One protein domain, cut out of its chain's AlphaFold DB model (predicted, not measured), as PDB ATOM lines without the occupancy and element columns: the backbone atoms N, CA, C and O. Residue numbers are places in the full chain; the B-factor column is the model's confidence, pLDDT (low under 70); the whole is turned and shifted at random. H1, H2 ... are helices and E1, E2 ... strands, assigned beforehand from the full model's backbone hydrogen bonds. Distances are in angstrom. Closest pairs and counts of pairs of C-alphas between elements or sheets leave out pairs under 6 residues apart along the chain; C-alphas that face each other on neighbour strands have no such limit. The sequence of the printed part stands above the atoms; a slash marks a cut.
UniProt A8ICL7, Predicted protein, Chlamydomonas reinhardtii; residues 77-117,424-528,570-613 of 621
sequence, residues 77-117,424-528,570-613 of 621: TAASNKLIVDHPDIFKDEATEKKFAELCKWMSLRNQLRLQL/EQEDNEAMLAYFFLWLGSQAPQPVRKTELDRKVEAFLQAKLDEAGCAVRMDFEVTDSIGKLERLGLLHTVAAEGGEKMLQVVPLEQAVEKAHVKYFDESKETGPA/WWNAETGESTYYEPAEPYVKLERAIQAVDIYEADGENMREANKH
ATOM      1  N   THR A  77      17.373 -25.857 -34.602       53.12
ATOM      2  CA  THR A  77      16.703 -26.949 -35.321       53.12
ATOM      3  C   THR A  77      16.511 -26.700 -36.820       53.12
ATOM      4  O   THR A  77      16.354 -27.663 -37.560       53.12
ATOM      5  N   ALA A  78      16.485 -25.452 -37.304       65.06
ATOM      6  CA  ALA A  78      16.229 -25.185 -38.725       65.06
ATOM      7  C   ALA A  78      17.397 -25.666 -39.604       65.06
ATOM      8  O   ALA A  78      17.208 -26.506 -40.485       65.06
ATOM      9  N   ALA A  79      18.613 -25.207 -39.303       70.31
ATOM     10  CA  ALA A  79      19.816 -25.595 -40.032       70.31
ATOM     11  C   ALA A  79      20.163 -27.086 -39.839       70.31
ATOM     12  O   ALA A  79      20.512 -27.757 -40.811       70.31
ATOM     13  N   SER A  80      19.985 -27.646 -38.631       79.44
ATOM     14  CA  SER A  80      20.200 -29.085 -38.403       79.44
ATOM     15  C   SER A  80      19.240 -29.949 -39.226       79.44
ATOM     16  O   SER A  80      19.653 -30.963 -39.784       79.44
ATOM     17  N   ASN A  81      17.970 -29.544 -39.342       82.62
ATOM     18  CA  ASN A  81      16.983 -30.270 -40.141       82.62
ATOM     19  C   ASN A  81      17.298 -30.188 -41.641       82.62
ATOM     20  O   ASN A  81      17.140 -31.190 -42.334       82.62
ATOM     21  N   LYS A  82      17.793 -29.045 -42.143       81.62
ATOM     22  CA  LYS A  82      18.253 -28.939 -43.538       81.62
ATOM     23  C   LYS A  82      19.411 -29.890 -43.832       81.62
ATOM     24  O   LYS A  82      19.339 -30.617 -44.813       81.62
ATOM     25  N   LEU A  83      20.413 -29.974 -42.950       83.75
ATOM     26  CA  LEU A  83      21.521 -30.928 -43.102       83.75
ATOM     27  C   LEU A  83      21.057 -32.392 -43.115       83.75
ATOM     28  O   LEU A  83      21.631 -33.201 -43.841       83.75
ATOM     29  N   ILE A  84      20.017 -32.733 -42.347       83.50
ATOM     30  CA  ILE A  84      19.411 -34.072 -42.375       83.50
ATOM     31  C   ILE A  84      18.746 -34.342 -43.735       83.50
ATOM     32  O   ILE A  84      18.994 -35.382 -44.344       83.50
ATOM     33  N   VAL A  85      17.961 -33.386 -44.245       83.44
ATOM     34  CA  VAL A  85      17.251 -33.494 -45.533       83.44
ATOM     35  C   VAL A  85      18.203 -33.505 -46.737       83.44
ATOM     36  O   VAL A  85      17.969 -34.254 -47.684       83.44
ATOM     37  N   ASP A  86      19.280 -32.717 -46.703       83.31
ATOM     38  CA  ASP A  86      20.269 -32.612 -47.786       83.31
ATOM     39  C   ASP A  86      21.202 -33.833 -47.885       83.31
ATOM     40  O   ASP A  86      21.793 -34.074 -48.941       83.31
ATOM     41  N   HIS A  87      21.339 -34.624 -46.813       84.50
ATOM     42  CA  HIS A  87      22.271 -35.756 -46.744       84.50
ATOM     43  C   HIS A  87      21.608 -37.090 -46.331       84.50
ATOM     44  O   HIS A  87      22.065 -37.743 -45.383       84.50
ATOM     45  N   PRO A  88      20.597 -37.582 -47.079       82.44
ATOM     46  CA  PRO A  88      19.910 -38.845 -46.774       82.44
ATOM     47  C   PRO A  88      20.847 -40.068 -46.810       82.44
ATOM     48  O   PRO A  88      20.578 -41.093 -46.186       82.44
ATOM     49  N   ASP A  89      21.986 -39.966 -47.500       84.19
ATOM     50  CA  ASP A  89      23.014 -41.010 -47.545       84.19
ATOM     51  C   ASP A  89      23.702 -41.247 -46.192       84.19
ATOM     52  O   ASP A  89      24.174 -42.362 -45.934       84.19
ATOM     53  N   ILE A  90      23.767 -40.205 -45.356       84.62
ATOM     54  CA  ILE A  90      24.352 -40.210 -44.009       84.62
ATOM     55  C   ILE A  90      23.274 -40.570 -42.979       84.62
ATOM     56  O   ILE A  90      23.500 -41.398 -42.097       84.62
ATOM     57  N   PHE A  91      22.080 -39.994 -43.122       84.88
ATOM     58  CA  PHE A  91      20.961 -40.145 -42.192       84.88
ATOM     59  C   PHE A  91      20.003 -41.278 -42.590       84.88
ATOM     60  O   PHE A  91      18.803 -41.091 -42.743       84.88
ATOM     61  N   LYS A  92      20.540 -42.493 -42.753       80.75
ATOM     62  CA  LYS A  92      19.741 -43.685 -43.106       80.75
ATOM     63  C   LYS A  92      18.911 -44.245 -41.948       80.75
ATOM     64  O   LYS A  92      17.889 -44.883 -42.185       80.75
ATOM     65  N   ASP A  93      19.360 -44.018 -40.715       86.00
ATOM     66  CA  ASP A  93      18.724 -44.514 -39.497       86.00
ATOM     67  C   ASP A  93      18.107 -43.355 -38.698       86.00
ATOM     68  O   ASP A  93      18.817 -42.443 -38.272       86.00
ATOM     69  N   GLU A  94      16.816 -43.456 -38.365       86.62
ATOM     70  CA  GLU A  94      16.093 -42.500 -37.497       86.62
ATOM     71  C   GLU A  94      16.785 -42.320 -36.120       86.62
ATOM     72  O   GLU A  94      16.697 -41.277 -35.466       86.62
ATOM     73  N   ALA A  95      17.520 -43.339 -35.661       86.88
ATOM     74  CA  ALA A  95      18.329 -43.271 -34.445       86.88
ATOM     75  C   ALA A  95      19.538 -42.324 -34.580       86.88
ATOM     76  O   ALA A  95      19.916 -41.668 -33.608       86.88
ATOM     77  N   THR A  96      20.137 -42.242 -35.769       87.00
ATOM     78  CA  THR A  96      21.273 -41.361 -36.076       87.00
ATOM     79  C   THR A  96      20.806 -39.914 -36.218       87.00
ATOM     80  O   THR A  96      21.431 -39.022 -35.648       87.00
ATOM     81  N   GLU A  97      19.660 -39.684 -36.868       87.69
ATOM     82  CA  GLU A  97      18.993 -38.372 -36.913       87.69
ATOM     83  C   GLU A  97      18.714 -37.829 -35.507       87.69
ATOM     84  O   GLU A  97      19.119 -36.715 -35.172       87.69
ATOM     85  N   LYS A  98      18.082 -38.640 -34.643       89.06
ATOM     86  CA  LYS A  98      17.751 -38.246 -33.262       89.06
ATOM     87  C   LYS A  98      18.993 -37.917 -32.438       89.06
ATOM     88  O   LYS A  98      19.000 -36.891 -31.762       89.06
ATOM     89  N   LYS A  99      20.052 -38.731 -32.525       90.06
ATOM     90  CA  LYS A  99      21.341 -38.458 -31.861       90.06
ATOM     91  C   LYS A  99      21.997 -37.174 -32.369       90.06
ATOM     92  O   LYS A  99      22.540 -36.419 -31.571       90.06
ATOM     93  N   PHE A 100      21.953 -36.911 -33.675       90.25
ATOM     94  CA  PHE A 100      22.528 -35.696 -34.254       90.25
ATOM     95  C   PHE A 100      21.747 -34.441 -33.839       90.25
ATOM     96  O   PHE A 100      22.351 -33.463 -33.401       90.25
ATOM     97  N   ALA A 101      20.413 -34.486 -33.871       88.62
ATOM     98  CA  ALA A 101      19.568 -33.406 -33.360       88.62
ATOM     99  C   ALA A 101      19.772 -33.173 -31.848       88.62
ATOM    100  O   ALA A 101      19.807 -32.029 -31.389       88.62
ATOM    101  N   GLU A 102      19.959 -34.244 -31.070       90.06
ATOM    102  CA  GLU A 102      20.296 -34.161 -29.648       90.06
ATOM    103  C   GLU A 102      21.678 -33.520 -29.418       90.06
ATOM    104  O   GLU A 102      21.791 -32.622 -28.582       90.06
ATOM    105  N   LEU A 103      22.704 -33.898 -30.190       91.06
ATOM    106  CA  LEU A 103      24.022 -33.254 -30.155       91.06
ATOM    107  C   LEU A 103      23.916 -31.746 -30.426       91.06
ATOM    108  O   LEU A 103      24.417 -30.952 -29.631       91.06
ATOM    109  N   CYS A 104      23.223 -31.349 -31.498       90.56
ATOM    110  CA  CYS A 104      23.041 -29.940 -31.860       90.56
ATOM    111  C   CYS A 104      22.359 -29.152 -30.728       90.56
ATOM    112  O   CYS A 104      22.785 -28.050 -30.379       90.56
ATOM    113  N   LYS A 105      21.346 -29.748 -30.085       90.44
ATOM    114  CA  LYS A 105      20.669 -29.169 -28.918       90.44
ATOM    115  C   LYS A 105      21.608 -29.004 -27.716       90.44
ATOM    116  O   LYS A 105      21.554 -27.970 -27.051       90.44
ATOM    117  N   TRP A 106      22.455 -29.991 -27.420       90.38
ATOM    118  CA  TRP A 106      23.414 -29.904 -26.313       90.38
ATOM    119  C   TRP A 106      24.523 -28.877 -26.571       90.38
ATOM    120  O   TRP A 106      24.869 -28.125 -25.659       90.38
ATOM    121  N   MET A 107      25.022 -28.787 -27.809       89.81
ATOM    122  CA  MET A 107      25.970 -27.750 -28.232       89.81
ATOM    123  C   MET A 107      25.372 -26.348 -28.052       89.81
ATOM    124  O   MET A 107      25.969 -25.521 -27.363       89.81
ATOM    125  N   SER A 108      24.157 -26.131 -28.569       89.94
ATOM    126  CA  SER A 108      23.423 -24.866 -28.444       89.94
ATOM    127  C   SER A 108      23.184 -24.466 -26.985       89.94
ATOM    128  O   SER A 108      23.415 -23.323 -26.595       89.94
ATOM    129  N   LEU A 109      22.815 -25.423 -26.125       90.31
ATOM    130  CA  LEU A 109      22.590 -25.157 -24.703       90.31
ATOM    131  C   LEU A 109      23.884 -24.814 -23.941       90.31
ATOM    132  O   LEU A 109      23.869 -23.903 -23.113       90.31
ATOM    133  N   ARG A 110      25.012 -25.491 -24.215       88.25
ATOM    134  CA  ARG A 110      26.321 -25.110 -23.635       88.25
ATOM    135  C   ARG A 110      26.751 -23.721 -24.102       88.25
ATOM    136  O   ARG A 110      27.247 -22.940 -23.293       88.25
ATOM    137  N   ASN A 111      26.521 -23.391 -25.372       87.81
ATOM    138  CA  ASN A 111      26.842 -22.077 -25.912       87.81
ATOM    139  C   ASN A 111      25.976 -20.963 -25.295       87.81
ATOM    140  O   ASN A 111      26.509 -19.938 -24.875       87.81
ATOM    141  N   GLN A 112      24.669 -21.201 -25.134       88.50
ATOM    142  CA  GLN A 112      23.760 -20.294 -24.428       88.50
ATOM    143  C   GLN A 112      24.234 -20.017 -22.992       88.50
ATOM    144  O   GLN A 112      24.296 -18.859 -22.581       88.50
ATOM    145  N   LEU A 113      24.591 -21.063 -22.236       88.12
ATOM    146  CA  LEU A 113      25.111 -20.919 -20.872       88.12
ATOM    147  C   LEU A 113      26.417 -20.115 -20.849       88.12
ATOM    148  O   LEU A 113      26.566 -19.224 -20.017       88.12
ATOM    149  N   ARG A 114      27.336 -20.366 -21.790       86.44
ATOM    150  CA  ARG A 114      28.578 -19.589 -21.906       86.44
ATOM    151  C   ARG A 114      28.301 -18.115 -22.210       86.44
ATOM    152  O   ARG A 114      28.850 -17.258 -21.533       86.44
ATOM    153  N   LEU A 115      27.417 -17.799 -23.159       86.38
ATOM    154  CA  LEU A 115      27.046 -16.411 -23.469       86.38
ATOM    155  C   LEU A 115      26.343 -15.708 -22.296       86.38
ATOM    156  O   LEU A 115      26.531 -14.507 -22.111       86.38
ATOM    157  N   GLN A 116      25.590 -16.441 -21.470       85.94
ATOM    158  CA  GLN A 116      25.024 -15.919 -20.222       85.94
ATOM    159  C   GLN A 116      26.081 -15.667 -19.134       85.94
ATOM    160  O   GLN A 116      25.882 -14.771 -18.318       85.94
ATOM    161  N   LEU A 117      27.200 -16.395 -19.120       85.75
ATOM    162  CA  LEU A 117      28.337 -16.090 -18.242       85.75
ATOM    163  C   LEU A 117      29.194 -14.935 -18.787       85.75
ATOM    164  O   LEU A 117      29.614 -14.081 -18.012       85.75
ATOM    165  N   GLU A 424      23.210 -17.927 -32.451       86.62
ATOM    166  CA  GLU A 424      22.823 -18.600 -33.698       86.62
ATOM    167  C   GLU A 424      24.047 -18.813 -34.615       86.62
ATOM    168  O   GLU A 424      24.291 -19.944 -35.045       86.62
ATOM    169  N   GLN A 425      24.894 -17.787 -34.787       84.56
ATOM    170  CA  GLN A 425      26.146 -17.871 -35.553       84.56
ATOM    171  C   GLN A 425      27.088 -18.941 -35.001       84.56
ATOM    172  O   GLN A 425      27.551 -19.820 -35.732       84.56
ATOM    173  N   GLU A 426      27.392 -18.865 -33.705       87.12
ATOM    174  CA  GLU A 426      28.337 -19.774 -33.065       87.12
ATOM    175  C   GLU A 426      27.842 -21.234 -33.067       87.12
ATOM    176  O   GLU A 426      28.652 -22.149 -33.249       87.12
ATOM    177  N   ASP A 427      26.530 -21.448 -32.923       88.00
ATOM    178  CA  ASP A 427      25.886 -22.763 -33.003       88.00
ATOM    179  C   ASP A 427      25.978 -23.338 -34.426       88.00
ATOM    180  O   ASP A 427      26.400 -24.485 -34.607       88.00
ATOM    181  N   ASN A 428      25.635 -22.536 -35.441       87.19
ATOM    182  CA  ASN A 428      25.651 -22.929 -36.851       87.19
ATOM    183  C   ASN A 428      27.070 -23.280 -37.337       87.19
ATOM    184  O   ASN A 428      27.270 -24.305 -37.995       87.19
ATOM    185  N   GLU A 429      28.072 -22.478 -36.972       88.31
ATOM    186  CA  GLU A 429      29.477 -22.735 -37.310       88.31
ATOM    187  C   GLU A 429      30.018 -24.019 -36.678       88.31
ATOM    188  O   GLU A 429      30.638 -24.842 -37.359       88.31
ATOM    189  N   ALA A 430      29.790 -24.202 -35.373       90.00
ATOM    190  CA  ALA A 430      30.265 -25.380 -34.658       90.00
ATOM    191  C   ALA A 430      29.573 -26.655 -35.171       90.00
ATOM    192  O   ALA A 430      30.236 -27.677 -35.363       90.00
ATOM    193  N   MET A 431      28.265 -26.590 -35.447       90.50
ATOM    194  CA  MET A 431      27.500 -27.697 -36.023       90.50
ATOM    195  C   MET A 431      28.043 -28.113 -37.396       90.50
ATOM    196  O   MET A 431      28.274 -29.302 -37.617       90.50
ATOM    197  N   LEU A 432      28.282 -27.164 -38.309       90.38
ATOM    198  CA  LEU A 432      28.799 -27.477 -39.647       90.38
ATOM    199  C   LEU A 432      30.221 -28.034 -39.599       90.38
ATOM    200  O   LEU A 432      30.491 -29.056 -40.232       90.38
ATOM    201  N   ALA A 433      31.112 -27.428 -38.810       90.94
ATOM    202  CA  ALA A 433      32.464 -27.950 -38.638       90.94
ATOM    203  C   ALA A 433      32.454 -29.384 -38.080       90.94
ATOM    204  O   ALA A 433      33.212 -30.228 -38.555       90.94
ATOM    205  N   TYR A 434      31.563 -29.698 -37.131       92.06
ATOM    206  CA  TYR A 434      31.407 -31.062 -36.628       92.06
ATOM    207  C   TYR A 434      30.865 -32.005 -37.711       92.06
ATOM    208  O   TYR A 434      31.432 -33.075 -37.941       92.06
ATOM    209  N   PHE A 435      29.799 -31.606 -38.411       91.31
ATOM    210  CA  PHE A 435      29.147 -32.419 -39.436       91.31
ATOM    211  C   PHE A 435      30.103 -32.808 -40.576       91.31
ATOM    212  O   PHE A 435      30.199 -33.989 -40.913       91.31
ATOM    213  N   PHE A 436      30.877 -31.852 -41.104       90.00
ATOM    214  CA  PHE A 436      31.838 -32.089 -42.191       90.00
ATOM    215  C   PHE A 436      33.113 -32.838 -41.769       90.00
ATOM    216  O   PHE A 436      33.816 -33.369 -42.633       90.00
ATOM    217  N   LEU A 437      33.407 -32.923 -40.468       89.69
ATOM    218  CA  LEU A 437      34.456 -33.795 -39.928       89.69
ATOM    219  C   LEU A 437      33.941 -35.209 -39.610       89.69
ATOM    220  O   LEU A 437      34.707 -36.167 -39.689       89.69
ATOM    221  N   TRP A 438      32.659 -35.356 -39.262       90.25
ATOM    222  CA  TRP A 438      32.045 -36.641 -38.916       90.25
ATOM    223  C   TRP A 438      31.571 -37.434 -40.145       90.25
ATOM    224  O   TRP A 438      31.890 -38.618 -40.258       90.25
ATOM    225  N   LEU A 439      30.814 -36.805 -41.056       85.88
ATOM    226  CA  LEU A 439      30.282 -37.384 -42.304       85.88
ATOM    227  C   LEU A 439      29.746 -38.829 -42.167       85.88
ATOM    228  O   LEU A 439      30.077 -39.709 -42.962       85.88
ATOM    229  N   GLY A 440      28.960 -39.109 -41.121       78.69
ATOM    230  CA  GLY A 440      28.374 -40.438 -40.883       78.69
ATOM    231  C   GLY A 440      29.350 -41.535 -40.431       78.69
ATOM    232  O   GLY A 440      28.937 -42.673 -40.217       78.69
ATOM    233  N   SER A 441      30.642 -41.237 -40.281       80.31
ATOM    234  CA  SER A 441      31.672 -42.246 -40.018       80.31
ATOM    235  C   SER A 441      31.757 -42.611 -38.533       80.31
ATOM    236  O   SER A 441      31.932 -41.745 -37.680       80.31
ATOM    237  N   GLN A 442      31.715 -43.912 -38.210       72.31
ATOM    238  CA  GLN A 442      31.948 -44.393 -36.834       72.31
ATOM    239  C   GLN A 442      33.404 -44.212 -36.372       72.31
ATOM    240  O   GLN A 442      33.663 -44.104 -35.177       72.31
ATOM    241  N   ALA A 443      34.346 -44.143 -37.315       77.44
ATOM    242  CA  ALA A 443      35.731 -43.751 -37.081       77.44
ATOM    243  C   ALA A 443      36.066 -42.545 -37.981       77.44
ATOM    244  O   ALA A 443      36.532 -42.743 -39.107       77.44
ATOM    245  N   PRO A 444      35.786 -41.305 -37.533       81.38
ATOM    246  CA  PRO A 444      36.115 -40.095 -38.281       81.38
ATOM    247  C   PRO A 444      37.610 -40.044 -38.603       81.38
ATOM    248  O   PRO A 444      38.446 -40.268 -37.722       81.38
ATOM    249  N   GLN A 445      37.958 -39.779 -39.862       81.50
ATOM    250  CA  GLN A 445      39.358 -39.686 -40.278       81.50
ATOM    251  C   GLN A 445      39.934 -38.299 -39.941       81.50
ATOM    252  O   GLN A 445      39.183 -37.324 -39.929       81.50
ATOM    253  N   PRO A 446      41.247 -38.171 -39.683       84.31
ATOM    254  CA  PRO A 446      41.870 -36.868 -39.480       84.31
ATOM    255  C   PRO A 446      41.856 -36.038 -40.776       84.31
ATOM    256  O   PRO A 446      42.381 -36.473 -41.798       84.31
ATOM    257  N   VAL A 447      41.284 -34.832 -40.735       85.94
ATOM    258  CA  VAL A 447      41.157 -33.924 -41.893       85.94
ATOM    259  C   VAL A 447      42.055 -32.696 -41.707       85.94
ATOM    260  O   VAL A 447      42.241 -32.203 -40.592       85.94
ATOM    261  N   ARG A 448      42.629 -32.163 -42.793       86.75
ATOM    262  CA  ARG A 448      43.384 -30.897 -42.747       86.75
ATOM    263  C   ARG A 448      42.442 -29.701 -42.592       86.75
ATOM    264  O   ARG A 448      41.403 -29.643 -43.242       86.75
ATOM    265  N   LYS A 449      42.858 -28.681 -41.832       86.25
ATOM    266  CA  LYS A 449      42.094 -27.429 -41.656       86.25
ATOM    267  C   LYS A 449      41.616 -26.813 -42.980       86.25
ATOM    268  O   LYS A 449      40.442 -26.497 -43.104       86.25
ATOM    269  N   THR A 450      42.503 -26.695 -43.967       85.12
ATOM    270  CA  THR A 450      42.204 -26.128 -45.298       85.12
ATOM    271  C   THR A 450      41.277 -26.998 -46.150       85.12
ATOM    272  O   THR A 450      40.652 -26.511 -47.086       85.12
ATOM    273  N   GLU A 451      41.190 -28.294 -45.852       86.81
ATOM    274  CA  GLU A 451      40.295 -29.218 -46.543       86.81
ATOM    275  C   GLU A 451      38.880 -29.155 -45.959       86.81
ATOM    276  O   GLU A 451      37.916 -29.172 -46.718       86.81
ATOM    277  N   LEU A 452      38.759 -29.031 -44.630       87.25
ATOM    278  CA  LEU A 452      37.487 -28.754 -43.958       87.25
ATOM    279  C   LEU A 452      36.882 -27.442 -44.467       87.25
ATOM    280  O   LEU A 452      35.735 -27.430 -44.899       87.25
ATOM    281  N   ASP A 453      37.688 -26.382 -44.466       88.19
ATOM    282  CA  ASP A 453      37.334 -25.041 -44.937       88.19
ATOM    283  C   ASP A 453      36.718 -25.090 -46.345       88.19
ATOM    284  O   ASP A 453      35.531 -24.832 -46.541       88.19
ATOM    285  N   ARG A 454      37.485 -25.622 -47.306       87.19
ATOM    286  CA  ARG A 454      37.060 -25.786 -48.700       87.19
ATOM    287  C   ARG A 454      35.817 -26.671 -48.867       87.19
ATOM    288  O   ARG A 454      35.050 -26.446 -49.800       87.19
ATOM    289  N   LYS A 455      35.620 -27.695 -48.026       88.19
ATOM    290  CA  LYS A 455      34.422 -28.558 -48.065       88.19
ATOM    291  C   LYS A 455      33.173 -27.797 -47.623       88.19
ATOM    292  O   LYS A 455      32.153 -27.883 -48.305       88.19
ATOM    293  N   VAL A 456      33.268 -27.046 -46.524       86.88
ATOM    294  CA  VAL A 456      32.168 -26.231 -45.990       86.88
ATOM    295  C   VAL A 456      31.832 -25.093 -46.957       86.88
ATOM    296  O   VAL A 456      30.674 -24.951 -47.345       86.88
ATOM    297  N   GLU A 457      32.837 -24.346 -47.427       87.62
ATOM    298  CA  GLU A 457      32.654 -23.279 -48.419       87.62
ATOM    299  C   GLU A 457      32.006 -23.791 -49.708       87.62
ATOM    300  O   GLU A 457      31.042 -23.195 -50.177       87.62
ATOM    301  N   ALA A 458      32.479 -24.910 -50.272       86.44
ATOM    302  CA  ALA A 458      31.932 -25.449 -51.519       86.44
ATOM    303  C   ALA A 458      30.474 -25.920 -51.382       86.44
ATOM    304  O   ALA A 458      29.686 -25.732 -52.308       86.44
ATOM    305  N   PHE A 459      30.102 -26.509 -50.240       86.00
ATOM    306  CA  PHE A 459      28.716 -26.894 -49.962       86.00
ATOM    307  C   PHE A 459      27.794 -25.670 -49.879       86.00
ATOM    308  O   PHE A 459      26.752 -25.623 -50.532       86.00
ATOM    309  N   LEU A 460      28.203 -24.656 -49.114       83.19
ATOM    310  CA  LEU A 460      27.429 -23.430 -48.925       83.19
ATOM    311  C   LEU A 460      27.354 -22.596 -50.209       83.19
ATOM    312  O   LEU A 460      26.293 -22.063 -50.520       83.19
ATOM    313  N   GLN A 461      28.438 -22.535 -50.989       82.75
ATOM    314  CA  GLN A 461      28.451 -21.884 -52.298       82.75
ATOM    315  C   GLN A 461      27.468 -22.557 -53.258       82.75
ATOM    316  O   GLN A 461      26.672 -21.867 -53.880       82.75
ATOM    317  N   ALA A 462      27.437 -23.893 -53.326       83.94
ATOM    318  CA  ALA A 462      26.479 -24.602 -54.177       83.94
ATOM    319  C   ALA A 462      25.016 -24.287 -53.802       83.94
ATOM    320  O   ALA A 462      24.174 -24.118 -54.684       83.94
ATOM    321  N   LYS A 463      24.721 -24.144 -52.502       80.69
ATOM    322  CA  LYS A 463      23.400 -23.716 -52.014       80.69
ATOM    323  C   LYS A 463      23.097 -22.245 -52.322       80.69
ATOM    324  O   LYS A 463      21.964 -21.926 -52.675       80.69
ATOM    325  N   LEU A 464      24.090 -21.356 -52.256       74.44
ATOM    326  CA  LEU A 464      23.962 -19.957 -52.684       74.44
ATOM    327  C   LEU A 464      23.707 -19.825 -54.189       74.44
ATOM    328  O   LEU A 464      22.869 -19.021 -54.599       74.44
ATOM    329  N   ASP A 465      24.386 -20.631 -54.998       77.19
ATOM    330  CA  ASP A 465      24.236 -20.648 -56.451       77.19
ATOM    331  C   ASP A 465      22.846 -21.187 -56.851       77.19
ATOM    332  O   ASP A 465      22.194 -20.615 -57.727       77.19
ATOM    333  N   GLU A 466      22.337 -22.220 -56.159       74.12
ATOM    334  CA  GLU A 466      20.946 -22.700 -56.277       74.12
ATOM    335  C   GLU A 466      19.934 -21.608 -55.885       74.12
ATOM    336  O   GLU A 466      18.949 -21.379 -56.592       74.12
ATOM    337  N   ALA A 467      20.227 -20.860 -54.817       66.25
ATOM    338  CA  ALA A 467      19.495 -19.663 -54.412       66.25
ATOM    339  C   ALA A 467      19.729 -18.445 -55.336       66.25
ATOM    340  O   ALA A 467      19.217 -17.364 -55.065       66.25
ATOM    341  N   GLY A 468      20.492 -18.553 -56.430       61.44
ATOM    342  CA  GLY A 468      20.730 -17.440 -57.359       61.44
ATOM    343  C   GLY A 468      21.435 -16.227 -56.732       61.44
ATOM    344  O   GLY A 468      21.244 -15.095 -57.193       61.44
ATOM    345  N   CYS A 469      22.229 -16.454 -55.684       59.44
ATOM    346  CA  CYS A 469      23.045 -15.459 -55.000       59.44
ATOM    347  C   CYS A 469      24.492 -15.513 -55.509       59.44
ATOM    348  O   CYS A 469      25.298 -16.292 -55.017       59.44
ATOM    349  N   ALA A 470      24.838 -14.639 -56.459       56.41
ATOM    350  CA  ALA A 470      26.211 -14.472 -56.948       56.41
ATOM    351  C   ALA A 470      27.084 -13.738 -55.906       56.41
ATOM    352  O   ALA A 470      27.327 -12.533 -56.008       56.41
ATOM    353  N   VAL A 471      27.472 -14.459 -54.854       61.62
ATOM    354  CA  VAL A 471      28.256 -13.961 -53.718       61.62
ATOM    355  C   VAL A 471      29.186 -15.076 -53.245       61.62
ATOM    356  O   VAL A 471      28.744 -16.216 -53.113       61.62
ATOM    357  N   ARG A 472      30.455 -14.758 -52.973       68.00
ATOM    358  CA  ARG A 472      31.443 -15.755 -52.538       68.00
ATOM    359  C   ARG A 472      31.317 -16.073 -51.043       68.00
ATOM    360  O   ARG A 472      31.379 -15.157 -50.228       68.00
ATOM    361  N   MET A 473      31.225 -17.350 -50.684       75.06
ATOM    362  CA  MET A 473      31.291 -17.810 -49.293       75.06
ATOM    363  C   MET A 473      32.723 -17.713 -48.710       75.06
ATOM    364  O   MET A 473      33.691 -17.994 -49.418       75.06
ATOM    365  N   ASP A 474      32.834 -17.325 -47.434       78.00
ATOM    366  CA  ASP A 474      34.063 -17.269 -46.609       78.00
ATOM    367  C   ASP A 474      33.739 -17.820 -45.202       78.00
ATOM    368  O   ASP A 474      32.894 -17.253 -44.496       78.00
ATOM    369  N   PHE A 475      34.310 -18.970 -44.817       80.94
ATOM    370  CA  PHE A 475      33.949 -19.695 -43.582       80.94
ATOM    371  C   PHE A 475      34.987 -19.499 -42.461       80.94
ATOM    372  O   PHE A 475      36.183 -19.700 -42.648       80.94
ATOM    373  N   GLU A 476      34.552 -19.171 -41.236       78.50
ATOM    374  CA  GLU A 476      35.473 -18.944 -40.108       78.50
ATOM    375  C   GLU A 476      35.960 -20.248 -39.439       78.50
ATOM    376  O   GLU A 476      35.923 -20.413 -38.218       78.50
ATOM    377  N   VAL A 477      36.528 -21.165 -40.238       83.69
ATOM    378  CA  VAL A 477      37.002 -22.497 -39.812       83.69
ATOM    379  C   VAL A 477      37.904 -22.473 -38.571       83.69
ATOM    380  O   VAL A 477      37.935 -23.424 -37.793       83.69
ATOM    381  N   THR A 478      38.656 -21.388 -38.355       83.19
ATOM    382  CA  THR A 478      39.538 -21.237 -37.185       83.19
ATOM    383  C   THR A 478      38.758 -21.161 -35.878       83.19
ATOM    384  O   THR A 478      39.171 -21.779 -34.898       83.19
ATOM    385  N   ASP A 479      37.656 -20.412 -35.864       81.31
ATOM    386  CA  ASP A 479      36.849 -20.209 -34.665       81.31
ATOM    387  C   ASP A 479      35.965 -21.436 -34.412       81.31
ATOM    388  O   ASP A 479      35.899 -21.944 -33.293       81.31
ATOM    389  N   SER A 480      35.409 -22.030 -35.476       85.06
ATOM    390  CA  SER A 480      34.668 -23.297 -35.399       85.06
ATOM    391  C   SER A 480      35.513 -24.447 -34.826       85.06
ATOM    392  O   SER A 480      35.026 -25.220 -34.001       85.06
ATOM    393  N   ILE A 481      36.801 -24.536 -35.187       87.31
ATOM    394  CA  ILE A 481      37.754 -25.486 -34.580       87.31
ATOM    395  C   ILE A 481      37.913 -25.220 -33.079       87.31
ATOM    396  O   ILE A 481      37.768 -26.148 -32.285       87.31
ATOM    397  N   GLY A 482      38.154 -23.966 -32.681       85.56
ATOM    398  CA  GLY A 482      38.304 -23.592 -31.270       85.56
ATOM    399  C   GLY A 482      37.054 -23.900 -30.437       85.56
ATOM    400  O   GLY A 482      37.164 -24.423 -29.327       85.56
ATOM    401  N   LYS A 483      35.860 -23.668 -31.001       86.62
ATOM    402  CA  LYS A 483      34.565 -24.047 -30.409       86.62
ATOM    403  C   LYS A 483      34.484 -25.560 -30.165       86.62
ATOM    404  O   LYS A 483      34.112 -25.974 -29.067       86.62
ATOM    405  N   LEU A 484      34.882 -26.395 -31.128       88.69
ATOM    406  CA  LEU A 484      34.844 -27.859 -30.984       88.69
ATOM    407  C   LEU A 484      35.926 -28.428 -30.051       88.69
ATOM    408  O   LEU A 484      35.649 -29.395 -29.335       88.69
ATOM    409  N   GLU A 485      37.129 -27.842 -30.016       87.62
ATOM    410  CA  GLU A 485      38.165 -28.205 -29.032       87.62
ATOM    411  C   GLU A 485      37.693 -27.870 -27.605       87.62
ATOM    412  O   GLU A 485      37.762 -28.729 -26.725       87.62
ATOM    413  N   ARG A 486      37.108 -26.680 -27.385       84.44
ATOM    414  CA  ARG A 486      36.539 -26.261 -26.085       84.44
ATOM    415  C   ARG A 486      35.395 -27.168 -25.619       84.44
ATOM    416  O   ARG A 486      35.322 -27.524 -24.443       84.44
ATOM    417  N   LEU A 487      34.534 -27.610 -26.540       84.31
ATOM    418  CA  LEU A 487      33.463 -28.566 -26.239       84.31
ATOM    419  C   LEU A 487      33.978 -29.990 -25.918       84.31
ATOM    420  O   LEU A 487      33.211 -30.801 -25.396       84.31
ATOM    421  N   GLY A 488      35.255 -30.298 -26.189       84.19
ATOM    422  CA  GLY A 488      35.857 -31.629 -26.021       84.19
ATOM    423  C   GLY A 488      35.533 -32.614 -27.154       84.19
ATOM    424  O   GLY A 488      35.737 -33.827 -27.009       84.19
ATOM    425  N   LEU A 489      35.004 -32.098 -28.268       87.69
ATOM    426  CA  LEU A 489      34.546 -32.860 -29.432       87.69
ATOM    427  C   LEU A 489      35.643 -33.060 -30.482       87.69
ATOM    428  O   LEU A 489      35.548 -33.993 -31.279       87.69
ATOM    429  N   LEU A 490      36.684 -32.224 -30.472       89.12
ATOM    430  CA  LEU A 490      37.795 -32.266 -31.420       89.12
ATOM    431  C   LEU A 490      39.127 -32.557 -30.726       89.12
ATOM    432  O   LEU A 490      39.393 -32.052 -29.638       89.12
ATOM    433  N   HIS A 491      39.971 -33.348 -31.386       85.94
ATOM    434  CA  HIS A 491      41.354 -33.591 -30.992       85.94
ATOM    435  C   HIS A 491      42.269 -33.301 -32.185       85.94
ATOM    436  O   HIS A 491      42.005 -33.735 -33.309       85.94
ATOM    437  N   THR A 492      43.363 -32.586 -31.934       84.56
ATOM    438  CA  THR A 492      44.418 -32.379 -32.928       84.56
ATOM    439  C   THR A 492      45.388 -33.568 -32.907       84.56
ATOM    440  O   THR A 492      46.046 -33.821 -31.898       84.56
ATOM    441  N   VAL A 493      45.507 -34.273 -34.033       82.56
ATOM    442  CA  VAL A 493      46.446 -35.386 -34.251       82.56
ATOM    443  C   VAL A 493      47.630 -34.887 -35.084       82.56
ATOM    444  O   VAL A 493      47.447 -34.173 -36.070       82.56
ATOM    445  N   ALA A 494      48.855 -35.246 -34.699       76.12
ATOM    446  CA  ALA A 494      50.043 -34.940 -35.492       76.12
ATOM    447  C   ALA A 494      50.193 -35.955 -36.636       76.12
ATOM    448  O   ALA A 494      50.289 -37.156 -36.390       76.12
ATOM    449  N   ALA A 495      50.229 -35.470 -37.876       72.19
ATOM    450  CA  ALA A 495      50.555 -36.286 -39.040       72.19
ATOM    451  C   ALA A 495      52.053 -36.623 -39.084       72.19
ATOM    452  O   ALA A 495      52.881 -35.891 -38.541       72.19
ATOM    453  N   GLU A 496      52.422 -37.665 -39.834       62.47
ATOM    454  CA  GLU A 496      53.824 -38.085 -40.032       62.47
ATOM    455  C   GLU A 496      54.716 -36.990 -40.664       62.47
ATOM    456  O   GLU A 496      55.936 -37.038 -40.539       62.47
ATOM    457  N   GLY A 497      54.116 -35.970 -41.293       61.44
ATOM    458  CA  GLY A 497      54.795 -34.774 -41.813       61.44
ATOM    459  C   GLY A 497      54.830 -33.560 -40.866       61.44
ATOM    460  O   GLY A 497      55.182 -32.471 -41.307       61.44
ATOM    461  N   GLY A 498      54.415 -33.695 -39.602       67.88
ATOM    462  CA  GLY A 498      54.372 -32.596 -38.622       67.88
ATOM    463  C   GLY A 498      53.180 -31.634 -38.755       67.88
ATOM    464  O   GLY A 498      53.014 -30.736 -37.928       67.88
ATOM    465  N   GLU A 499      52.323 -31.820 -39.759       73.62
ATOM    466  CA  GLU A 499      51.076 -31.067 -39.902       73.62
ATOM    467  C   GLU A 499      50.030 -31.488 -38.859       73.62
ATOM    468  O   GLU A 499      49.882 -32.666 -38.525       73.62
ATOM    469  N   LYS A 500      49.258 -30.512 -38.374       81.06
ATOM    470  CA  LYS A 500      48.125 -30.735 -37.470       81.06
ATOM    471  C   LYS A 500      46.892 -31.160 -38.268       81.06
ATOM    472  O   LYS A 500      46.367 -30.370 -39.053       81.06
ATOM    473  N   MET A 501      46.420 -32.381 -38.040       84.88
ATOM    474  CA  MET A 501      45.148 -32.889 -38.551       84.88
ATOM    475  C   MET A 501      44.080 -32.857 -37.455       84.88
ATOM    476  O   MET A 501      44.378 -32.964 -36.268       84.88
ATOM    477  N   LEU A 502      42.827 -32.701 -37.864       86.06
ATOM    478  CA  LEU A 502      41.677 -32.477 -37.000       86.06
ATOM    479  C   LEU A 502      40.818 -33.742 -36.993       86.06
ATOM    480  O   LEU A 502      40.361 -34.164 -38.056       86.06
ATOM    481  N   GLN A 503      40.597 -34.347 -35.828       88.38
ATOM    482  CA  GLN A 503      39.777 -35.551 -35.694       88.38
ATOM    483  C   GLN A 503      38.657 -35.333 -34.672       88.38
ATOM    484  O   GLN A 503      38.920 -35.023 -33.506       88.38
ATOM    485  N   VAL A 504      37.403 -35.496 -35.105       91.12
ATOM    486  CA  VAL A 504      36.243 -35.446 -34.205       91.12
ATOM    487  C   VAL A 504      35.991 -36.781 -33.518       91.12
ATOM    488  O   VAL A 504      36.304 -37.859 -34.020       91.12
ATOM    489  N   VAL A 505      35.388 -36.674 -32.343       89.94
ATOM    490  CA  VAL A 505      34.820 -37.776 -31.571       89.94
ATOM    491  C   VAL A 505      33.595 -38.361 -32.313       89.94
ATOM    492  O   VAL A 505      32.819 -37.582 -32.863       89.94
ATOM    493  N   PRO A 506      33.376 -39.695 -32.329       90.25
ATOM    494  CA  PRO A 506      32.180 -40.305 -32.928       90.25
ATOM    495  C   PRO A 506      30.872 -39.851 -32.263       90.25
ATOM    496  O   PRO A 506      30.863 -39.546 -31.069       90.25
ATOM    497  N   LEU A 507      29.756 -39.881 -33.001       89.19
ATOM    498  CA  LEU A 507      28.470 -39.297 -32.593       89.19
ATOM    499  C   LEU A 507      27.984 -39.727 -31.197       89.19
ATOM    500  O   LEU A 507      27.555 -38.881 -30.418       89.19
ATOM    501  N   GLU A 508      28.095 -41.007 -30.844       87.56
ATOM    502  CA  GLU A 508      27.713 -41.535 -29.525       87.56
ATOM    503  C   GLU A 508      28.471 -40.845 -28.384       87.56
ATOM    504  O   GLU A 508      27.880 -40.396 -27.403       87.56
ATOM    505  N   GLN A 509      29.792 -40.739 -28.531       88.06
ATOM    506  CA  GLN A 509      30.667 -40.103 -27.551       88.06
ATOM    507  C   GLN A 509      30.554 -38.570 -27.609       88.06
ATOM    508  O   GLN A 509      30.782 -37.901 -26.603       88.06
ATOM    509  N   ALA A 510      30.200 -38.005 -28.767       89.00
ATOM    510  CA  ALA A 510      29.972 -36.576 -28.936       89.00
ATOM    511  C   ALA A 510      28.718 -36.120 -28.181       89.00
ATOM    512  O   ALA A 510      28.794 -35.142 -27.445       89.00
ATOM    513  N   VAL A 511      27.600 -36.857 -28.283       89.69
ATOM    514  CA  VAL A 511      26.379 -36.595 -27.493       89.69
ATOM    515  C   VAL A 511      26.684 -36.661 -25.997       89.69
ATOM    516  O   VAL A 511      26.306 -35.750 -25.260       89.69
ATOM    517  N   GLU A 512      27.423 -37.684 -25.545       88.06
ATOM    518  CA  GLU A 512      27.813 -37.784 -24.137       88.06
ATOM    519  C   GLU A 512      28.649 -36.573 -23.693       88.06
ATOM    520  O   GLU A 512      28.293 -35.921 -22.714       88.06
ATOM    521  N   LYS A 513      29.728 -36.233 -24.411       86.56
ATOM    522  CA  LYS A 513      30.621 -35.116 -24.051       86.56
ATOM    523  C   LYS A 513      29.969 -33.736 -24.184       86.56
ATOM    524  O   LYS A 513      30.325 -32.824 -23.440       86.56
ATOM    525  N   ALA A 514      29.029 -33.561 -25.110       85.25
ATOM    526  CA  ALA A 514      28.288 -32.313 -25.276       85.25
ATOM    527  C   ALA A 514      27.260 -32.082 -24.156       85.25
ATOM    528  O   ALA A 514      26.890 -30.937 -23.906       85.25
ATOM    529  N   HIS A 515      26.816 -33.132 -23.459       88.19
ATOM    530  CA  HIS A 515      25.835 -33.029 -22.382       88.19
ATOM    531  C   HIS A 515      26.290 -32.064 -21.267       88.19
ATOM    532  O   HIS A 515      27.435 -32.107 -20.814       88.19
ATOM    533  N   VAL A 516      25.363 -31.250 -20.738       79.31
ATOM    534  CA  VAL A 516      25.626 -30.186 -19.731       79.31
ATOM    535  C   VAL A 516      26.321 -30.693 -18.455       79.31
ATOM    536  O   VAL A 516      26.980 -29.931 -17.763       79.31
ATOM    537  N   LYS A 517      26.266 -31.998 -18.168       76.94
ATOM    538  CA  LYS A 517      27.029 -32.643 -17.078       76.94
ATOM    539  C   LYS A 517      28.548 -32.399 -17.171       76.94
ATOM    540  O   LYS A 517      29.215 -32.406 -16.141       76.94
ATOM    541  N   TYR A 518      29.082 -32.216 -18.378       76.69
ATOM    542  CA  TYR A 518      30.501 -31.942 -18.628       76.69
ATOM    543  C   TYR A 518      30.796 -30.444 -18.835       76.69
ATOM    544  O   TYR A 518      31.913 -30.091 -19.212       76.69
ATOM    545  N   PHE A 519      29.818 -29.566 -18.587       78.06
ATOM    546  CA  PHE A 519      30.030 -28.122 -18.551       78.06
ATOM    547  C   PHE A 519      30.872 -27.761 -17.321       78.06
ATOM    548  O   PHE A 519      30.517 -28.081 -16.187       78.06
ATOM    549  N   ASP A 520      32.003 -27.108 -17.564       75.31
ATOM    550  CA  ASP A 520      32.944 -26.653 -16.548       75.31
ATOM    551  C   ASP A 520      33.218 -25.180 -16.824       75.31
ATOM    552  O   ASP A 520      33.903 -24.849 -17.795       75.31
ATOM    553  N   GLU A 521      32.655 -24.312 -15.982       74.81
ATOM    554  CA  GLU A 521      32.752 -22.857 -16.120       74.81
ATOM    555  C   GLU A 521      34.204 -22.431 -16.355       74.81
ATOM    556  O   GLU A 521      34.482 -21.735 -17.321       74.81
ATOM    557  N   SER A 522      35.158 -22.964 -15.585       69.81
ATOM    558  CA  SER A 522      36.575 -22.580 -15.665       69.81
ATOM    559  C   SER A 522      37.265 -22.907 -16.997       69.81
ATOM    560  O   SER A 522      38.305 -22.323 -17.313       69.81
ATOM    561  N   LYS A 523      36.705 -23.838 -17.783       69.62
ATOM    562  CA  LYS A 523      37.196 -24.216 -19.119       69.62
ATOM    563  C   LYS A 523      36.441 -23.509 -20.245       69.62
ATOM    564  O   LYS A 523      36.998 -23.328 -21.326       69.62
ATOM    565  N   GLU A 524      35.192 -23.129 -19.999       68.75
ATOM    566  CA  GLU A 524      34.320 -22.443 -20.958       68.75
ATOM    567  C   GLU A 524      34.544 -20.922 -20.931       68.75
ATOM    568  O   GLU A 524      34.626 -20.300 -21.990       68.75
ATOM    569  N   THR A 525      34.738 -20.348 -19.737       59.81
ATOM    570  CA  THR A 525      35.087 -18.940 -19.469       59.81
ATOM    571  C   THR A 525      36.568 -18.780 -19.108       59.81
ATOM    572  O   THR A 525      36.955 -18.028 -18.210       59.81
ATOM    573  N   GLY A 526      37.445 -19.472 -19.845       48.38
ATOM    574  CA  GLY A 526      38.867 -19.126 -19.832       48.38
ATOM    575  C   GLY A 526      39.054 -17.641 -20.187       48.38
ATOM    576  O   GLY A 526      38.226 -17.096 -20.924       48.38
ATOM    577  N   PRO A 527      40.123 -16.964 -19.714       40.31
ATOM    578  CA  PRO A 527      40.404 -15.602 -20.152       40.31
ATOM    579  C   PRO A 527      40.473 -15.641 -21.670       40.31
ATOM    580  O   PRO A 527      41.313 -16.368 -22.208       40.31
ATOM    581  N   ALA A 528      39.551 -14.935 -22.335       40.91
ATOM    582  CA  ALA A 528      39.414 -14.998 -23.779       40.91
ATOM    583  C   ALA A 528      40.809 -14.833 -24.377       40.91
ATOM    584  O   ALA A 528      41.448 -13.796 -24.176       40.91
ATOM    585  N   TRP A 570      49.671  -7.766 -64.969       48.56
ATOM    586  CA  TRP A 570      50.656  -7.513 -63.934       48.56
ATOM    587  C   TRP A 570      51.166  -8.853 -63.423       48.56
ATOM    588  O   TRP A 570      50.384  -9.777 -63.184       48.56
ATOM    589  N   TRP A 571      52.483  -8.964 -63.309       47.75
ATOM    590  CA  TRP A 571      53.152 -10.174 -62.852       47.75
ATOM    591  C   TRP A 571      54.043  -9.857 -61.657       47.75
ATOM    592  O   TRP A 571      54.793  -8.873 -61.677       47.75
ATOM    593  N   ASN A 572      53.941 -10.689 -60.623       56.78
ATOM    594  CA  ASN A 572      54.824 -10.645 -59.470       56.78
ATOM    595  C   ASN A 572      55.970 -11.641 -59.695       56.78
ATOM    596  O   ASN A 572      55.759 -12.854 -59.749       56.78
ATOM    597  N   ALA A 573      57.186 -11.114 -59.840       46.25
ATOM    598  CA  ALA A 573      58.370 -11.907 -60.157       46.25
ATOM    599  C   ALA A 573      58.852 -12.802 -58.998       46.25
ATOM    600  O   ALA A 573      59.620 -13.730 -59.241       46.25
ATOM    601  N   GLU A 574      58.411 -12.544 -57.760       42.12
ATOM    602  CA  GLU A 574      58.796 -13.317 -56.572       42.12
ATOM    603  C   GLU A 574      57.803 -14.447 -56.262       42.12
ATOM    604  O   GLU A 574      58.228 -15.553 -55.929       42.12
ATOM    605  N   THR A 575      56.491 -14.204 -56.393       47.97
ATOM    606  CA  THR A 575      55.458 -15.230 -56.122       47.97
ATOM    607  C   THR A 575      55.094 -16.067 -57.349       47.97
ATOM    608  O   THR A 575      54.529 -17.150 -57.211       47.97
ATOM    609  N   GLY A 576      55.414 -15.587 -58.557       41.91
ATOM    610  CA  GLY A 576      55.032 -16.222 -59.821       41.91
ATOM    611  C   GLY A 576      53.563 -16.009 -60.210       41.91
ATOM    612  O   GLY A 576      53.141 -16.496 -61.259       41.91
ATOM    613  N   GLU A 577      52.794 -15.271 -59.409       43.00
ATOM    614  CA  GLU A 577      51.368 -15.028 -59.627       43.00
ATOM    615  C   GLU A 577      51.114 -13.992 -60.734       43.00
ATOM    616  O   GLU A 577      51.824 -12.992 -60.879       43.00
ATOM    617  N   SER A 578      50.045 -14.213 -61.501       43.47
ATOM    618  CA  SER A 578      49.536 -13.280 -62.511       43.47
ATOM    619  C   SER A 578      48.027 -13.129 -62.368       43.47
ATOM    620  O   SER A 578      47.309 -14.131 -62.410       43.47
ATOM    621  N   THR A 579      47.532 -11.899 -62.257       46.94
ATOM    622  CA  THR A 579      46.100 -11.613 -62.104       46.94
ATOM    623  C   THR A 579      45.515 -10.922 -63.334       46.94
ATOM    624  O   THR A 579      45.985  -9.880 -63.793       46.94
ATOM    625  N   TYR A 580      44.435 -11.509 -63.853       35.19
ATOM    626  CA  TYR A 580      43.460 -10.832 -64.703       35.19
ATOM    627  C   TYR A 580      42.337 -10.318 -63.792       35.19
ATOM    628  O   TYR A 580      41.862 -11.066 -62.939       35.19
ATOM    629  N   TYR A 581      41.934  -9.055 -63.936       30.95
ATOM    630  CA  TYR A 581      40.896  -8.455 -63.092       30.95
ATOM    631  C   TYR A 581      39.508  -8.569 -63.735       30.95
ATOM    632  O   TYR A 581      39.251  -7.956 -64.771       30.95
ATOM    633  N   GLU A 582      38.598  -9.256 -63.049       28.97
ATOM    634  CA  GLU A 582      37.155  -8.980 -63.092       28.97
ATOM    635  C   GLU A 582      36.746  -8.177 -61.833       28.97
ATOM    636  O   GLU A 582      37.514  -8.125 -60.864       28.97
ATOM    637  N   PRO A 583      35.623  -7.433 -61.859       32.19
ATOM    638  CA  PRO A 583      35.305  -6.456 -60.821       32.19
ATOM    639  C   PRO A 583      34.892  -7.126 -59.504       32.19
ATOM    640  O   PRO A 583      34.310  -8.202 -59.503       32.19
ATOM    641  N   ALA A 584      35.174  -6.453 -58.384       36.06
ATOM    642  CA  ALA A 584      35.022  -6.993 -57.035       36.06
ATOM    643  C   ALA A 584      33.609  -7.536 -56.740       36.06
ATOM    644  O   ALA A 584      32.669  -6.771 -56.513       36.06
ATOM    645  N   GLU A 585      33.494  -8.862 -56.687       34.53
ATOM    646  CA  GLU A 585      32.313  -9.553 -56.183       34.53
ATOM    647  C   GLU A 585      32.219  -9.410 -54.652       34.53
ATOM    648  O   GLU A 585      33.246  -9.407 -53.961       34.53
ATOM    649  N   PRO A 586      31.006  -9.275 -54.088       43.41
ATOM    650  CA  PRO A 586      30.820  -9.322 -52.647       43.41
ATOM    651  C   PRO A 586      31.138 -10.720 -52.094       43.41
ATOM    652  O   PRO A 586      30.946 -11.734 -52.767       43.41
ATOM    653  N   TYR A 587      31.575 -10.766 -50.835       41.69
ATOM    654  CA  TYR A 587      31.734 -12.001 -50.069       41.69
ATOM    655  C   TYR A 587      30.771 -12.023 -48.877       41.69
ATOM    656  O   TYR A 587      30.369 -10.979 -48.352       41.69
ATOM    657  N   VAL A 588      30.378 -13.224 -48.472       47.16
ATOM    658  CA  VAL A 588      29.335 -13.498 -47.489       47.16
ATOM    659  C   VAL A 588      29.810 -14.599 -46.550       47.16
ATOM    660  O   VAL A 588      30.431 -15.571 -46.959       47.16
ATOM    661  N   LYS A 589      29.538 -14.397 -45.265       54.88
ATOM    662  CA  LYS A 589      29.858 -15.321 -44.183       54.88
ATOM    663  C   LYS A 589      28.698 -16.278 -43.890       54.88
ATOM    664  O   LYS A 589      27.612 -16.105 -44.439       54.88
ATOM    665  N   LEU A 590      28.901 -17.239 -42.987       48.28
ATOM    666  CA  LEU A 590      28.023 -18.398 -42.831       48.28
ATOM    667  C   LEU A 590      26.534 -18.057 -42.690       48.28
ATOM    668  O   LEU A 590      25.738 -18.506 -43.509       48.28
ATOM    669  N   GLU A 591      26.121 -17.284 -41.686       45.91
ATOM    670  CA  GLU A 591      24.684 -17.030 -41.523       45.91
ATOM    671  C   GLU A 591      24.128 -16.079 -42.572       45.91
ATOM    672  O   GLU A 591      22.954 -16.174 -42.926       45.91
ATOM    673  N   ARG A 592      24.976 -15.219 -43.143       51.88
ATOM    674  CA  ARG A 592      24.609 -14.436 -44.327       51.88
ATOM    675  C   ARG A 592      24.344 -15.357 -45.525       51.88
ATOM    676  O   ARG A 592      23.520 -15.009 -46.365       51.88
ATOM    677  N   ALA A 593      24.991 -16.525 -45.588       50.34
ATOM    678  CA  ALA A 593      24.734 -17.539 -46.601       50.34
ATOM    679  C   ALA A 593      23.458 -18.343 -46.311       50.34
ATOM    680  O   ALA A 593      22.623 -18.497 -47.197       50.34
ATOM    681  N   ILE A 594      23.259 -18.788 -45.065       50.78
ATOM    682  CA  ILE A 594      22.051 -19.527 -44.653       50.78
ATOM    683  C   ILE A 594      20.789 -18.668 -44.863       50.78
ATOM    684  O   ILE A 594      19.836 -19.133 -45.488       50.78
ATOM    685  N   GLN A 595      20.811 -17.394 -44.448       49.84
ATOM    686  CA  GLN A 595      19.702 -16.449 -44.661       49.84
ATOM    687  C   GLN A 595      19.405 -16.227 -46.150       49.84
ATOM    688  O   GLN A 595      18.242 -16.212 -46.554       49.84
ATOM    689  N   ALA A 596      20.443 -16.114 -46.985       47.22
ATOM    690  CA  ALA A 596      20.275 -15.992 -48.428       47.22
ATOM    691  C   ALA A 596      19.602 -17.236 -49.044       47.22
ATOM    692  O   ALA A 596      18.734 -17.088 -49.902       47.22
ATOM    693  N   VAL A 597      19.921 -18.446 -48.571       51.81
ATOM    694  CA  VAL A 597      19.257 -19.686 -49.014       51.81
ATOM    695  C   VAL A 597      17.794 -19.734 -48.550       51.81
ATOM    696  O   VAL A 597      16.901 -19.935 -49.374       51.81
ATOM    697  N   ASP A 598      17.524 -19.478 -47.264       45.06
ATOM    698  CA  ASP A 598      16.166 -19.479 -46.690       45.06
ATOM    699  C   ASP A 598      15.194 -18.545 -47.430       45.06
ATOM    700  O   ASP A 598      14.027 -18.878 -47.646       45.06
ATOM    701  N   ILE A 599      15.663 -17.364 -47.836       43.25
ATOM    702  CA  ILE A 599      14.800 -16.339 -48.438       43.25
ATOM    703  C   ILE A 599      14.427 -16.682 -49.880       43.25
ATOM    704  O   ILE A 599      13.292 -16.432 -50.292       43.25
ATOM    705  N   TYR A 600      15.339 -17.285 -50.643       42.41
ATOM    706  CA  TYR A 600      15.043 -17.713 -52.009       42.41
ATOM    707  C   TYR A 600      14.243 -19.021 -52.056       42.41
ATOM    708  O   TYR A 600      13.421 -19.175 -52.960       42.41
ATOM    709  N   GLU A 601      14.381 -19.913 -51.069       42.12
ATOM    710  CA  GLU A 601      13.428 -21.016 -50.890       42.12
ATOM    711  C   GLU A 601      12.025 -20.488 -50.552       42.12
ATOM    712  O   GLU A 601      11.057 -20.901 -51.189       42.12
ATOM    713  N   ALA A 602      11.896 -19.508 -49.648       41.22
ATOM    714  CA  ALA A 602      10.603 -18.923 -49.283       41.22
ATOM    715  C   ALA A 602       9.907 -18.181 -50.447       41.22
ATOM    716  O   ALA A 602       8.702 -18.350 -50.660       41.22
ATOM    717  N   ASP A 603      10.634 -17.390 -51.246       36.22
ATOM    718  CA  ASP A 603      10.082 -16.786 -52.474       36.22
ATOM    719  C   ASP A 603       9.818 -17.857 -53.563       36.22
ATOM    720  O   ASP A 603       8.869 -17.740 -54.351       36.22
ATOM    721  N   GLY A 604      10.600 -18.943 -53.579       38.97
ATOM    722  CA  GLY A 604      10.444 -20.093 -54.471       38.97
ATOM    723  C   GLY A 604       9.202 -20.944 -54.185       38.97
ATOM    724  O   GLY A 604       8.493 -21.326 -55.122       38.97
ATOM    725  N   GLU A 605       8.878 -21.208 -52.917       41.47
ATOM    726  CA  GLU A 605       7.652 -21.910 -52.518       41.47
ATOM    727  C   GLU A 605       6.402 -21.084 -52.835       41.47
ATOM    728  O   GLU A 605       5.468 -21.605 -53.453       41.47
ATOM    729  N   ASN A 606       6.422 -19.776 -52.555       38.66
ATOM    730  CA  ASN A 606       5.345 -18.862 -52.947       38.66
ATOM    731  C   ASN A 606       5.120 -18.845 -54.478       38.66
ATOM    732  O   ASN A 606       3.977 -18.794 -54.944       38.66
ATOM    733  N   MET A 607       6.181 -18.967 -55.291       32.91
ATOM    734  CA  MET A 607       6.057 -19.157 -56.747       32.91
ATOM    735  C   MET A 607       5.576 -20.560 -57.165       32.91
ATOM    736  O   MET A 607       4.921 -20.696 -58.206       32.91
ATOM    737  N   ARG A 608       5.877 -21.609 -56.390       38.97
ATOM    738  CA  ARG A 608       5.423 -22.986 -56.660       38.97
ATOM    739  C   ARG A 608       3.945 -23.185 -56.313       38.97
ATOM    740  O   ARG A 608       3.238 -23.822 -57.095       38.97
ATOM    741  N   GLU A 609       3.436 -22.600 -55.229       41.69
ATOM    742  CA  GLU A 609       1.999 -22.634 -54.910       41.69
ATOM    743  C   GLU A 609       1.162 -21.826 -55.913       41.69
ATOM    744  O   GLU A 609       0.149 -22.323 -56.415       41.69
ATOM    745  N   ALA A 610       1.637 -20.642 -56.323       38.53
ATOM    746  CA  ALA A 610       0.980 -19.826 -57.347       38.53
ATOM    747  C   ALA A 610       0.833 -20.532 -58.717       38.53
ATOM    748  O   ALA A 610      -0.051 -20.175 -59.500       38.53
ATOM    749  N   ASN A 611       1.658 -21.548 -59.007       35.84
ATOM    750  CA  ASN A 611       1.564 -22.360 -60.226       35.84
ATOM    751  C   ASN A 611       0.728 -23.645 -60.076       35.84
ATOM    752  O   ASN A 611       0.199 -24.130 -61.080       35.84
ATOM    753  N   LYS A 612       0.524 -24.179 -58.861       38.69
ATOM    754  CA  LYS A 612      -0.326 -25.372 -58.650       38.69
ATOM    755  C   LYS A 612      -1.810 -25.115 -58.947       38.69
ATOM    756  O   LYS A 612      -2.517 -26.035 -59.342       38.69
ATOM    757  N   HIS A 613      -2.278 -23.868 -58.855       39.12
ATOM    758  CA  HIS A 613      -3.682 -23.507 -59.107       39.12
ATOM    759  C   HIS A 613      -4.058 -23.228 -60.579       39.12
ATOM    760  O   HIS A 613      -5.176 -22.782 -60.840       39.12
TER     761      HIS A 613
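What this domain is: This is residues 77 to 117, 424 to 528 and 570 to 613 of the 621 residues of the protein "Predicted protein" of Chlamydomonas reinhardtii (UniProt A8ICL7). A helical body is gathered round H3 as its core: H2, H4 and H5 pack on H3, H1 and H6 pack on H2, and the small strand hairpin of E1 and E2 lies by residues 433 to 438 of H3. Two arms make the length: the long H8 packs on H4 with residues 590 to 597 and sticks out with residues 605 to 612, and a long unnamed stretch sticks out elsewhere with residues 572 to 577. The printed part has 190 residues with eight named helices and two named strands, in the order H1 H2 H3 H4 H5 E1 E2 H6 H7 H8; the class is mostly helix, and the one sheet, E1 - E2, is antiparallel. It is only just compact, close to loose, with a radius of gyration of the C-alphas of 19.2 A and spans of 63 by 51 by 35 A.

How they stand to each other: Start at the hairpin of E1, residues 490 to 494, and E2, residues 500 to 504, antiparallel neighbours at 146 degrees; N 491 and O 503 are 2.9 A apart and N 493 and O 501 2.8 A, both within hydrogen-bond range. From E2 go to H3, residues 424 to 438: the closest C-alphas, those of Leu 437 and Val 504, are 6.2 A apart. H3 is the hub, touching four helices. H5, residues 477 to 486, touches it about perpendicular at 86 degrees, closest at the C-alphas of Ala 430 and Ser 480, 4.9 A. H4, residues 449 to 466, touches H3 with residues 452 to 456 alone, at a steep tilt of 67 degrees, closest at the C-alphas of Phe 436 and Leu 452, 6.8 A. H2, residues 94 to 117, touches H3 with residues 104 to 111 alone, at a steep tilt of 41 degrees, opposite ways, closest at the C-alphas of Ser 108 and Asp 427, 5.6 A. H1, residues 77 to 86, forms a helical hairpin with H2, at a shallow tilt of 33 degrees, only just short of steep; the C-alphas of Ser 80 and Ala 101 are closest, 6.7 A. H1, H2 and H3 are an up and down bundle, each running against the one before. H6, residues 507 to 514, touches H2 at a shallow tilt of 19 degrees, the same way, closest at the C-alphas of Leu 103 and Val 511, 4.9 A. H7, residues 521 to 524, is close to H2 but not clearly touching, 6.5 A between the C-alphas of Arg 114 and Glu 524. H8, residues 590 to 612, touches H4 at a shallow tilt of 26 degrees, closest at the C-alphas of Leu 464 and Val 597, 6.0 A. Every O i to N i+4 pair is within hydrogen-bond range in H1, H2, H3, H4, H5, H6 and H8; H7 is too short for such a pair.

Where its parts are: Find C-alpha 490 at (37.795, -32.266, -31.420), where E1 begins. H2 begins at C-alpha 94, (16.093, -42.500, -37.497), and runs 34.9 A to C-alpha 117. H8 runs 33.2 A to C-alpha 612 at (-0.326, -25.372, -58.650). H4 is 26.1 A long and H3 20.9 A.

The domain as a whole: The C-alphas farthest apart, those of Glu 574 and His 613, are 63.4 A apart. Residues 118 to 423 are not printed, a gap of 16.6 A between C-alphas 117 and 424; residues 529 to 569 are not printed either, 42.4 A between C-alphas 528 and 570. Of the links printed whole, none is long. Mean pLDDT of the printed part is 72.8; residues 570 to 613 are among those under 70.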